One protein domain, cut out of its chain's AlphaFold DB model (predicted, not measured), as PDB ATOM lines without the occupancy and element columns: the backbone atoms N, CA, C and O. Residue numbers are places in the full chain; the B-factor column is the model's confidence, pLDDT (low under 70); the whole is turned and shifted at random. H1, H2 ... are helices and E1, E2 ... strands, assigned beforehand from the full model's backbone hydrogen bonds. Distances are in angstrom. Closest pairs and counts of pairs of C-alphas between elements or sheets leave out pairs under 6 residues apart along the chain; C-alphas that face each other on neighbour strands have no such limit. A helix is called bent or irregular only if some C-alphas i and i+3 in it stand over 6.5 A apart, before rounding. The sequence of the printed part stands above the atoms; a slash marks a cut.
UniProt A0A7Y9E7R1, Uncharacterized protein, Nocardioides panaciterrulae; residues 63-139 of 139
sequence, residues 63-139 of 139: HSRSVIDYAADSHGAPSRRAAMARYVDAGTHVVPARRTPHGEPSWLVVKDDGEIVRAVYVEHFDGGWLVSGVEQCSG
ATOM      1  N   HIS A  63     -33.287  45.092  49.803       92.12
ATOM      2  CA  HIS A  63     -32.707  45.081  48.469       92.12
ATOM      3  C   HIS A  63     -31.958  46.385  48.234       92.12
ATOM      4  O   HIS A  63     -32.378  47.459  48.670       92.12
ATOM      5  N   SER A  64     -30.869  46.281  47.487       93.56
ATOM      6  CA  SER A  64     -30.119  47.421  46.991       93.56
ATOM      7  C   SER A  64     -30.326  47.525  45.490       93.56
ATOM      8  O   SER A  64     -30.312  46.517  44.782       93.56
ATOM      9  N   ARG A  65     -30.515  48.753  45.003       95.00
ATOM     10  CA  ARG A  65     -30.589  49.049  43.576       95.00
ATOM     11  C   ARG A  65     -29.408  49.921  43.178       95.00
ATOM     12  O   ARG A  65     -29.259  51.032  43.678       95.00
ATOM     13  N   SER A  66     -28.596  49.431  42.250       95.69
ATOM     14  CA  SER A  66     -27.591  50.232  41.555       95.69
ATOM     15  C   SER A  66     -28.206  50.810  40.286       95.69
ATOM     16  O   SER A  66     -28.765  50.066  39.479       95.69
ATOM     17  N   VAL A  67     -28.103  52.124  40.112       96.19
ATOM     18  CA  VAL A  67     -28.507  52.833  38.889       96.19
ATOM     19  C   VAL A  67     -27.260  53.081  38.046       96.19
ATOM     20  O   VAL A  67     -26.184  53.326  38.594       96.19
ATOM     21  N   ILE A  68     -27.392  52.950  36.730       94.75
ATOM     22  CA  ILE A  68     -26.296  53.144  35.784       94.75
ATOM     23  C   ILE A  68     -26.638  54.337  34.903       94.75
ATOM     24  O   ILE A  68     -27.538  54.259  34.067       94.75
ATOM     25  N   ASP A  69     -25.872  55.408  35.073       92.94
ATOM     26  CA  ASP A  69     -25.929  56.573  34.203       92.94
ATOM     27  C   ASP A  69     -24.990  56.374  33.012       92.94
ATOM     28  O   ASP A  69     -23.838  55.955  33.157       92.94
ATOM     29  N   TYR A  70     -25.489  56.681  31.819       91.62
ATOM     30  CA  TYR A  70     -24.738  56.570  30.574       91.62
ATOM     31  C   TYR A  70     -24.382  57.954  30.037       91.62
ATOM     32  O   TYR A  70     -25.157  58.904  30.152       91.62
ATOM     33  N   ALA A  71     -23.207  58.065  29.415       92.44
ATOM     34  CA  ALA A  71     -22.844  59.251  28.650       92.44
ATOM     35  C   ALA A  71     -23.761  59.395  27.424       92.44
ATOM     36  O   ALA A  71     -24.269  58.396  26.908       92.44
ATOM     37  N   ALA A  72     -23.948  60.625  26.939       86.88
ATOM     38  CA  ALA A  72     -24.863  60.925  25.833       86.88
ATOM     39  C   ALA A  72     -24.515  60.207  24.513       86.88
ATOM     40  O   ALA A  72     -25.383  60.043  23.664       86.88
ATOM     41  N   ASP A  73     -23.264  59.781  24.347       88.50
ATOM     42  CA  ASP A  73     -22.737  59.035  23.200       88.50
ATOM     43  C   ASP A  73     -22.676  57.513  23.436       88.50
ATOM     44  O   ASP A  73     -22.087  56.774  22.647       88.50
ATOM     45  N   SER A  74     -23.276  57.015  24.520       89.31
ATOM     46  CA  SER A  74     -23.304  55.580  24.800       89.31
ATOM     47  C   SER A  74     -24.190  54.846  23.801       89.31
ATOM     48  O   SER A  74     -25.362  55.172  23.621       89.31
ATOM     49  N   HIS A  75     -23.656  53.776  23.221       91.19
ATOM     50  CA  HIS A  75     -24.408  52.897  22.332       91.19
ATOM     51  C   HIS A  75     -24.852  51.634  23.069       91.19
ATOM     52  O   HIS A  75     -24.041  50.907  23.647       91.19
ATOM     53  N   GLY A  76     -26.156  51.362  23.038       94.75
ATOM     54  CA  GLY A  76     -26.717  50.140  23.602       94.75
ATOM     55  C   GLY A  76     -26.371  48.885  22.800       94.75
ATOM     56  O   GLY A  76     -25.980  48.931  21.635       94.75
ATOM     57  N   ALA A  77     -26.555  47.725  23.423       96.88
ATOM     58  CA  ALA A  77     -26.377  46.441  22.762       96.88
ATOM     59  C   ALA A  77     -27.454  46.222  21.677       96.88
ATOM     60  O   ALA A  77     -28.587  46.684  21.830       96.88
ATOM     61  N   PRO A  78     -27.181  45.421  20.630       97.25
ATOM     62  CA  PRO A  78     -28.123  45.212  19.521       97.25
ATOM     63  C   PRO A  78     -29.393  44.443  19.919       97.25
ATOM     64  O   PRO A  78     -30.333  44.323  19.140       97.25
ATOM     65  N   SER A  79     -29.431  43.866  21.120       96.81
ATOM     66  CA  SER A  79     -30.620  43.206  21.652       96.81
ATOM     67  C   SER A  79     -30.633  43.258  23.173       96.81
ATOM     68  O   SER A  79     -29.576  43.259  23.808       96.81
ATOM     69  N   ARG A  80     -31.829  43.177  23.766       95.75
ATOM     70  CA  ARG A  80     -32.001  43.058  25.220       95.75
ATOM     71  C   ARG A  80     -31.181  41.910  25.806       95.75
ATOM     72  O   ARG A  80     -30.513  42.077  26.817       95.75
ATOM     73  N   ARG A  81     -31.208  40.742  25.154       96.06
ATOM     74  CA  ARG A  81     -30.448  39.564  25.598       96.06
ATOM     75  C   ARG A  81     -28.948  39.853  25.647       96.06
ATOM     76  O   ARG A  81     -28.298  39.443  26.598       96.06
ATOM     77  N   ALA A  82     -28.415  40.564  24.652       97.50
ATOM     78  CA  ALA A  82     -27.008  40.956  24.638       97.50
ATOM     79  C   ALA A  82     -26.684  41.968  25.753       97.50
ATOM     80  O   ALA A  82     -25.681  41.793  26.435       97.50
ATOM     81  N   ALA A  83     -27.551  42.958  25.995       96.69
ATOM     82  CA  ALA A  83     -27.380  43.919  27.093       96.69
ATOM     83  C   ALA A  83     -27.357  43.233  28.470       96.69
ATOM     84  O   ALA A  83     -26.559  43.573  29.341       96.69
ATOM     85  N   MET A  84     -28.224  42.235  28.653       96.88
ATOM     86  CA  MET A  84     -28.374  41.515  29.914       96.88
ATOM     87  C   MET A  84     -27.337  40.412  30.140       96.88
ATOM     88  O   MET A  84     -27.232  39.938  31.264       96.88
ATOM     89  N   ALA A  85     -26.587  39.986  29.119       97.06
ATOM     90  CA  ALA A  85     -25.794  38.753  29.164       97.06
ATOM     91  C   ALA A  85     -24.833  38.672  30.362       97.06
ATOM     92  O   ALA A  85     -24.686  37.609  30.952       97.06
ATOM     93  N   ARG A  86     -24.231  39.799  30.772       96.38
ATOM     94  CA  ARG A  86     -23.315  39.861  31.928       96.38
ATOM     95  C   ARG A  86     -23.994  39.749  33.300       96.38
ATOM     96  O   ARG A  86     -23.305  39.651  34.305       96.38
ATOM     97  N   TYR A  87     -25.320  39.838  33.344       96.56
ATOM     98  CA  TYR A  87     -26.130  39.804  34.565       96.56
ATOM     99  C   TYR A  87     -26.887  38.485  34.735       96.56
ATOM    100  O   TYR A  87     -27.619  38.330  35.708       96.56
ATOM    101  N   VAL A  88     -26.752  37.563  33.781       97.06
ATOM    102  CA  VAL A  88     -27.394  36.250  33.815       97.06
ATOM    103  C   VAL A  88     -26.332  35.222  34.171       97.06
ATOM    104  O   VAL A  88     -25.413  34.981  33.390       97.06
ATOM    105  N   ASP A  89     -26.458  34.626  35.352       95.69
ATOM    106  CA  ASP A  89     -25.520  33.608  35.816       95.69
ATOM    107  C   ASP A  89     -25.835  32.245  35.183       95.69
ATOM    108  O   ASP A  89     -26.967  31.959  34.778       95.69
ATOM    109  N   ALA A  90     -24.835  31.366  35.134       94.62
ATOM    110  CA  ALA A  90     -25.057  29.978  34.747       94.62
ATOM    111  C   ALA A  90     -26.050  29.297  35.710       94.62
ATOM    112  O   ALA A  90     -25.989  29.506  36.919       94.62
ATOM    113  N   GLY A  91     -26.956  28.475  35.173       94.00
ATOM    114  CA  GLY A  91     -28.000  27.815  35.972       94.00
ATOM    115  C   GLY A  91     -29.171  28.725  36.362       94.00
ATOM    116  O   GLY A  91     -29.966  28.360  37.220       94.00
ATOM    117  N   THR A  92     -29.282  29.905  35.744       97.25
ATOM    118  CA  THR A  92     -30.443  30.791  35.891       97.25
ATOM    119  C   THR A  92     -31.151  30.988  34.557       97.25
ATOM    120  O   THR A  92     -30.593  30.750  33.482       97.25
ATOM    121  N   HIS A  93     -32.395  31.448  34.617       95.94
ATOM    122  CA  HIS A  93     -33.183  31.829  33.457       95.94
ATOM    123  C   HIS A  93     -33.818  33.208  33.667       95.94
ATOM    124  O   HIS A  93     -33.935  33.703  34.786       95.94
ATOM    125  N   VAL A  94     -34.199  33.865  32.568       96.75
ATOM    126  CA  VAL A  94     -34.732  35.233  32.600       96.75
ATOM    127  C   VAL A  94     -36.226  35.225  32.322       96.75
ATOM    128  O   VAL A  94     -36.655  34.742  31.272       96.75
ATOM    129  N   VAL A  95     -37.008  35.843  33.205       95.88
ATOM    130  CA  VAL A  95     -38.452  36.048  33.021       95.88
ATOM    131  C   VAL A  95     -38.806  37.532  33.134       95.88
ATOM    132  O   VAL A  95     -38.153  38.271  33.867       95.88
ATOM    133  N   PRO A  96     -39.816  38.027  32.401       95.12
ATOM    134  CA  PRO A  96     -40.286  39.393  32.599       95.12
ATOM    135  C   PRO A  96     -40.908  39.533  33.994       95.12
ATOM    136  O   PRO A  96     -41.703  38.687  34.407       95.12
ATOM    137  N   ALA A  97     -40.590  40.615  34.703       93.31
ATOM    138  CA  ALA A  97     -41.295  40.933  35.936       93.31
ATOM    139  C   ALA A  97     -42.765  41.263  35.640       93.31
ATOM    140  O   ALA A  97     -43.122  41.757  34.560       93.31
ATOM    141  N   ARG A  98     -43.640  41.016  36.618       90.12
ATOM    142  CA  ARG A  98     -45.043  41.419  36.512       90.12
ATOM    143  C   ARG A  98     -45.110  42.943  36.434       90.12
ATOM    144  O   ARG A  98     -44.686  43.632  37.355       90.12
ATOM    145  N   ARG A  99     -45.680  43.465  35.346       84.38
ATOM    146  CA  ARG A  99     -45.882  44.908  35.183       84.38
ATOM    147  C   ARG A  99     -46.826  45.441  36.257       84.38
ATOM    148  O   ARG A  99     -47.916  44.902  36.450       84.38
ATOM    149  N   THR A 100     -46.421  46.529  36.898       85.12
ATOM    150  CA  THR A 100     -47.274  47.351  37.758       85.12
ATOM    151  C   THR A 100     -47.489  48.717  37.089       85.12
ATOM    152  O   THR A 100     -46.656  49.120  36.278       85.12
ATOM    153  N   PRO A 101     -48.590  49.442  37.373       83.31
ATOM    154  CA  PRO A 101     -48.929  50.687  36.665       83.31
ATOM    155  C   PRO A 101     -47.866  51.795  36.727       83.31
ATOM    156  O   PRO A 101     -47.794  52.623  35.827       83.31
ATOM    157  N   HIS A 102     -47.044  51.799  37.777       85.12
ATOM    158  CA  HIS A 102     -45.981  52.786  37.999       85.12
ATOM    159  C   HIS A 102     -44.595  52.137  38.114       85.12
ATOM    160  O   HIS A 102     -43.633  52.798  38.491       85.12
ATOM    161  N   GLY A 103     -44.497  50.834  37.838       80.88
ATOM    162  CA  GLY A 103     -43.242  50.100  37.908       80.88
ATOM    163  C   GLY A 103     -42.447  50.256  36.626       80.88
ATOM    164  O   GLY A 103     -42.973  50.073  35.526       80.88
ATOM    165  N   GLU A 104     -41.162  50.543  36.777       84.81
ATOM    166  CA  GLU A 104     -40.218  50.468  35.673       84.81
ATOM    167  C   GLU A 104     -40.148  49.024  35.143       84.81
ATOM    168  O   GLU A 104     -40.160  48.074  35.936       84.81
ATOM    169  N   PRO A 105     -40.098  48.821  33.815       85.88
ATOM    170  CA  PRO A 105     -39.930  47.494  33.249       85.88
ATOM    171  C   PRO A 105     -38.647  46.830  33.758       85.88
ATOM    172  O   PRO A 105     -37.550  47.356  33.586       85.88
ATOM    173  N   SER A 106     -38.785  45.638  34.330       94.19
ATOM    174  CA  SER A 106     -37.651  44.837  34.775       94.19
ATOM    175  C   SER A 106     -37.768  43.382  34.333       94.19
ATOM    176  O   SER A 106     -38.835  42.873  33.967       94.19
ATOM    177  N   TRP A 107     -36.623  42.713  34.335       96.88
ATOM    178  CA  TRP A 107     -36.463  41.307  34.012       96.88
ATOM    179  C   TRP A 107     -35.813  40.613  35.199       96.88
ATOM    180  O   TRP A 107     -34.777  41.051  35.691       96.88
ATOM    181  N   LEU A 108     -36.431  39.535  35.660       97.38
ATOM    182  CA  LEU A 108     -35.970  38.763  36.801       97.38
ATOM    183  C   LEU A 108     -35.021  37.677  36.306       97.38
ATOM    184  O   LEU A 108     -35.351  36.949  35.369       97.38
ATOM    185  N   VAL A 109     -33.860  37.576  36.940       97.88
ATOM    186  CA  VAL A 109     -32.933  36.454  36.790       97.88
ATOM    187  C   VAL A 109     -33.245  35.476  37.912       97.88
ATOM    188  O   VAL A 109     -33.126  35.833  39.085       97.88
ATOM    189  N   VAL A 110     -33.696  34.279  37.554       97.62
ATOM    190  CA  VAL A 110     -34.346  33.334  38.469       97.62
ATOM    191  C   VAL A 110     -33.639  31.983  38.405       97.62
ATOM    192  O   VAL A 110     -33.267  31.524  37.323       97.62
ATOM    193  N   LYS A 111     -33.432  31.352  39.559       96.25
ATOM    194  CA  LYS A 111     -32.987  29.956  39.662       96.25
ATOM    195  C   LYS A 111     -34.136  28.994  39.334       96.25
ATOM    196  O   LYS A 111     -35.298  29.384  39.270       96.25
ATOM    197  N   ASP A 112     -33.829  27.713  39.164       94.56
ATOM    198  CA  ASP A 112     -34.837  26.691  38.834       94.56
ATOM    199  C   ASP A 112     -35.883  26.460  39.944       94.56
ATOM    200  O   ASP A 112     -36.991  26.006  39.658       94.56
ATOM    201  N   ASP A 113     -35.567  26.805  41.195       93.94
ATOM    202  CA  ASP A 113     -36.486  26.750  42.344       93.94
ATOM    203  C   ASP A 113     -37.430  27.966  42.446       93.94
ATOM    204  O   ASP A 113     -38.340  27.981  43.277       93.94
ATOM    205  N   GLY A 114     -37.265  28.967  41.575       95.06
ATOM    206  CA  GLY A 114     -38.041  30.205  41.588       95.06
ATOM    207  C   GLY A 114     -37.408  31.348  42.386       95.06
ATOM    208  O   GLY A 114     -37.985  32.436  42.410       95.06
ATOM    209  N   GLU A 115     -36.243  31.162  43.009       96.12
ATOM    210  CA  GLU A 115     -35.568  32.259  43.703       96.12
ATOM    211  C   GLU A 115     -35.021  33.298  42.717       96.12
ATOM    212  O   GLU A 115     -34.280  32.985  41.778       96.12
ATOM    213  N   ILE A 116     -35.341  34.567  42.959       96.44
ATOM    214  CA  ILE A 116     -34.806  35.708  42.221       96.44
ATOM    215  C   ILE A 116     -33.389  35.993  42.722       96.44
ATOM    216  O   ILE A 116     -33.175  36.291  43.894       96.44
ATOM    217  N   VAL A 117     -32.416  35.962  41.816       96.62
ATOM    218  CA  VAL A 117     -31.029  36.364  42.098       96.62
ATOM    219  C   VAL A 117     -30.882  37.881  41.992       96.62
ATOM    220  O   VAL A 117     -30.220  38.509  42.814       96.62
ATOM    221  N   ARG A 118     -31.498  38.473  40.963       97.50
ATOM    222  CA  ARG A 118     -31.506  39.920  40.716       97.50
ATOM    223  C   ARG A 118     -32.632  40.316  39.765       97.50
ATOM    224  O   ARG A 118     -33.032  39.528  38.906       97.50
ATOM    225  N   ALA A 119     -33.089  41.557  39.872       97.38
ATOM    226  CA  ALA A 119     -33.930  42.207  38.878       97.38
ATOM    227  C   ALA A 119     -33.077  43.183  38.059       97.38
ATOM    228  O   ALA A 119     -32.355  44.014  38.602       97.38
ATOM    229  N   VAL A 120     -33.138  43.071  36.738       98.19
ATOM    230  CA  VAL A 120     -32.373  43.897  35.802       98.19
ATOM    231  C   VAL A 120     -33.340  44.826  35.090       98.19
ATOM    232  O   VAL A 120     -34.311  44.370  34.485       98.19
ATOM    233  N   TYR A 121     -33.068  46.120  35.150       96.81
ATOM    234  CA  TYR A 121     -33.832  47.150  34.465       96.81
ATOM    235  C   TYR A 121     -33.148  47.448  33.143       96.81
ATOM    236  O   TYR A 121     -31.935  47.653  33.093       96.81
ATOM    237  N   VAL A 122     -33.910  47.382  32.055       95.12
ATOM    238  CA  VAL A 122     -33.374  47.530  30.703       95.12
ATOM    239  C   VAL A 122     -34.248  48.484  29.918       95.12
ATOM    240  O   VAL A 122     -35.467  48.321  29.845       95.12
ATOM    241  N   GLU A 123     -33.602  49.431  29.265       92.56
ATOM    242  CA  GLU A 123     -34.237  50.447  28.451       92.56
ATOM    243  C   GLU A 123     -33.718  50.372  27.019       92.56
ATOM    244  O   GLU A 123     -32.632  49.850  26.746       92.56
ATOM    245  N   HIS A 124     -34.527  50.868  26.089       92.38
ATOM    246  CA  HIS A 124     -34.131  51.005  24.698       92.38
ATOM    247  C   HIS A 124     -33.878  52.483  24.400       92.38
ATOM    248  O   HIS A 124     -34.807  53.287  24.470       92.38
ATOM    249  N   PHE A 125     -32.639  52.826  24.057       90.06
ATOM    250  CA  PHE A 125     -32.176  54.192  23.828       90.06
ATOM    251  C   PHE A 125     -31.298  54.251  22.576       90.06
ATOM    252  O   PHE A 125     -30.479  53.361  22.358       90.06
ATOM    253  N   ASP A 126     -31.509  55.274  21.745       88.94
ATOM    254  CA  ASP A 126     -30.784  55.529  20.486       88.94
ATOM    255  C   ASP A 126     -30.502  54.271  19.633       88.94
ATOM    256  O   ASP A 126     -29.395  54.002  19.174       88.94
ATOM    257  N   GLY A 127     -31.528  53.427  19.465       89.88
ATOM    258  CA  GLY A 127     -31.441  52.212  18.647       89.88
ATOM    259  C   GLY A 127     -30.747  51.009  19.302       89.88
ATOM    260  O   GLY A 127     -30.578  49.987  18.637       89.88
ATOM    261  N   GLY A 128     -30.372  51.096  20.580       95.88
ATOM    262  CA  GLY A 128     -29.752  50.010  21.337       95.88
ATOM    263  C   GLY A 128     -30.419  49.739  22.686       95.88
ATOM    264  O   GLY A 128     -31.256  50.496  23.167       95.88
ATOM    265  N   TRP A 129     -30.041  48.626  23.314       96.62
ATOM    266  CA  TRP A 129     -30.509  48.224  24.641       96.62
ATOM    267  C   TRP A 129     -29.449  48.494  25.708       96.62
ATOM    268  O   TRP A 129     -28.314  48.031  25.585       96.62
ATOM    269  N   LEU A 130     -29.832  49.184  26.776       95.50
ATOM    270  CA  LEU A 130     -28.969  49.537  27.902       95.50
ATOM    271  C   LEU A 130     -29.565  49.010  29.202       95.50
ATOM    272  O   LEU A 130     -30.779  49.032  29.383       95.50
ATOM    273  N   VAL A 131     -28.717  48.552  30.118       96.81
ATOM    274  CA  VAL A 131     -29.155  48.220  31.480       96.81
ATOM    275  C   VAL A 131     -29.137  49.497  32.310       96.81
ATOM    276  O   VAL A 131     -28.049  49.999  32.579       96.81
ATOM    277  N   SER A 132     -30.302  50.018  32.697       96.06
ATOM    278  CA  SER A 132     -30.455  51.246  33.498       96.06
ATOM    279  C   SER A 132     -30.235  51.002  34.993       96.06
ATOM    280  O   SER A 132     -29.920  51.919  35.751       96.06
ATOM    281  N   GLY A 133     -30.359  49.753  35.445       97.44
ATOM    282  CA  GLY A 133     -30.075  49.405  36.827       97.44
ATOM    283  C   GLY A 133     -30.176  47.923  37.132       97.44
ATOM    284  O   GLY A 133     -30.664  47.121  36.333       97.44
ATOM    285  N   VAL A 134     -29.710  47.563  38.322       97.50
ATOM    286  CA  VAL A 134     -29.779  46.205  38.862       97.50
ATOM    287  C   VAL A 134     -30.197  46.286  40.319       97.50
ATOM    288  O   VAL A 134     -29.577  47.008  41.096       97.50
ATOM    289  N   GLU A 135     -31.242  45.554  40.678       97.19
ATOM    290  CA  GLU A 135     -31.675  45.340  42.054       97.19
ATOM    291  C   GLU A 135     -31.317  43.918  42.490       97.19
ATOM    292  O   GLU A 135     -31.519  42.959  41.744       97.19
ATOM    293  N   GLN A 136     -30.783  43.783  43.697       96.44
ATOM    294  CA  GLN A 136     -30.416  42.503  44.295       96.44
ATOM    295  C   GLN A 136     -30.538  42.572  45.818       96.44
ATOM    296  O   GLN A 136     -30.507  43.662  46.399       96.44
ATOM    297  N   CYS A 137     -30.631  41.413  46.468       93.94
ATOM    298  CA  CYS A 137     -30.597  41.321  47.926       93.94
ATOM    299  C   CYS A 137     -29.352  42.009  48.501       93.94
ATOM    300  O   CYS A 137     -28.248  41.873  47.967       93.94
ATOM    301  N   SER A 138     -29.533  42.716  49.612       86.50
ATOM    302  CA  SER A 138     -28.464  43.267  50.441       86.50
ATOM    303  C   SER A 138     -28.648  42.821  51.892       86.50
ATOM    304  O   SER A 138     -29.772  42.791  52.407       86.50
ATOM    305  N   GLY A 139     -27.534  42.452  52.522       67.25
ATOM    306  CA  GLY A 139     -27.438  42.071  53.931       67.25
ATOM    307  C   GLY A 139     -26.728  43.125  54.758       67.25
ATOM    308  O   GLY A 139     -25.915  43.875  54.170       67.25
TER     309      GLY A 139
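Overview. This is residues 63 to 139 of the 139 residues of an uncharacterized protein of Nocardioides panaciterrulae (UniProt A0A7Y9E7R1). Picture one strongly twisted antiparallel sheet of five strands, with a single short helix, H1, packed on it, most of its near C-alphas being those of E5 and E4. The long E4 and E5 run through the middle of the sheet, E1 and E2 form its edges, and residues 68 to 79 lead from E1 to the helix. The printed part has 77 residues, with one named helix and five named strands in the order E1, H1, E2, E3, E4, E5 along the chain, and the sheet's order is E1, E5, E4, E3, E2. The domain is mostly strand and compact, with a radius of gyration of the C-alphas of 12.7 A and spans of 39 by 26 by 26 A.

Arrangement. Start at E5, residues 128 to 138, and E4, residues 116 to 125, an antiparallel hairpin at 155 degrees; N 121 and O 133 are 2.9 A apart. E3, residues 106 to 111, forms a hairpin with E4, with N 107 and O 120 at 2.8 A. E2, residues 92 to 96, forms a hairpin with E3, with N 95 and O 108 at 2.9 A. E2 to E5 make a meander, each strand the antiparallel neighbour of the one before. Beside E5 find E1, residues 63 to 67, antiparallel, with N 64 and O 136 at 2.9 A. E1 and E2 are apart. H1, residues 80 to 87, is on the sheet; its closest C-alphas to E5 are Arg 80 and Trp 129, 5.4 A apart. H1 is irregular, C-alphas 83 and 86 being 7.5 A apart, and 2 of its 4 O i to N i+4 pairs are within hydrogen-bond range.

Along the chain. Find C-alpha 63 at (-32.707, 45.081, 48.469), where E1 begins. E5 runs 29.9 A to C-alpha 138 at (-28.464, 43.267, 50.441), and E4 spans 26.2 A. E3 spans 16.3 A, E2 13.5 A, E1 13.0 A and H1 11.5 A.

Size, cuts and confidence. The C-alphas of Asp 73 and Asp 113, 40.0 A apart, are the two farthest apart. The printed part has no cut, and the link from E1 to H1 is long, with 12 residues. Look for low confidence at residue 139, under 70.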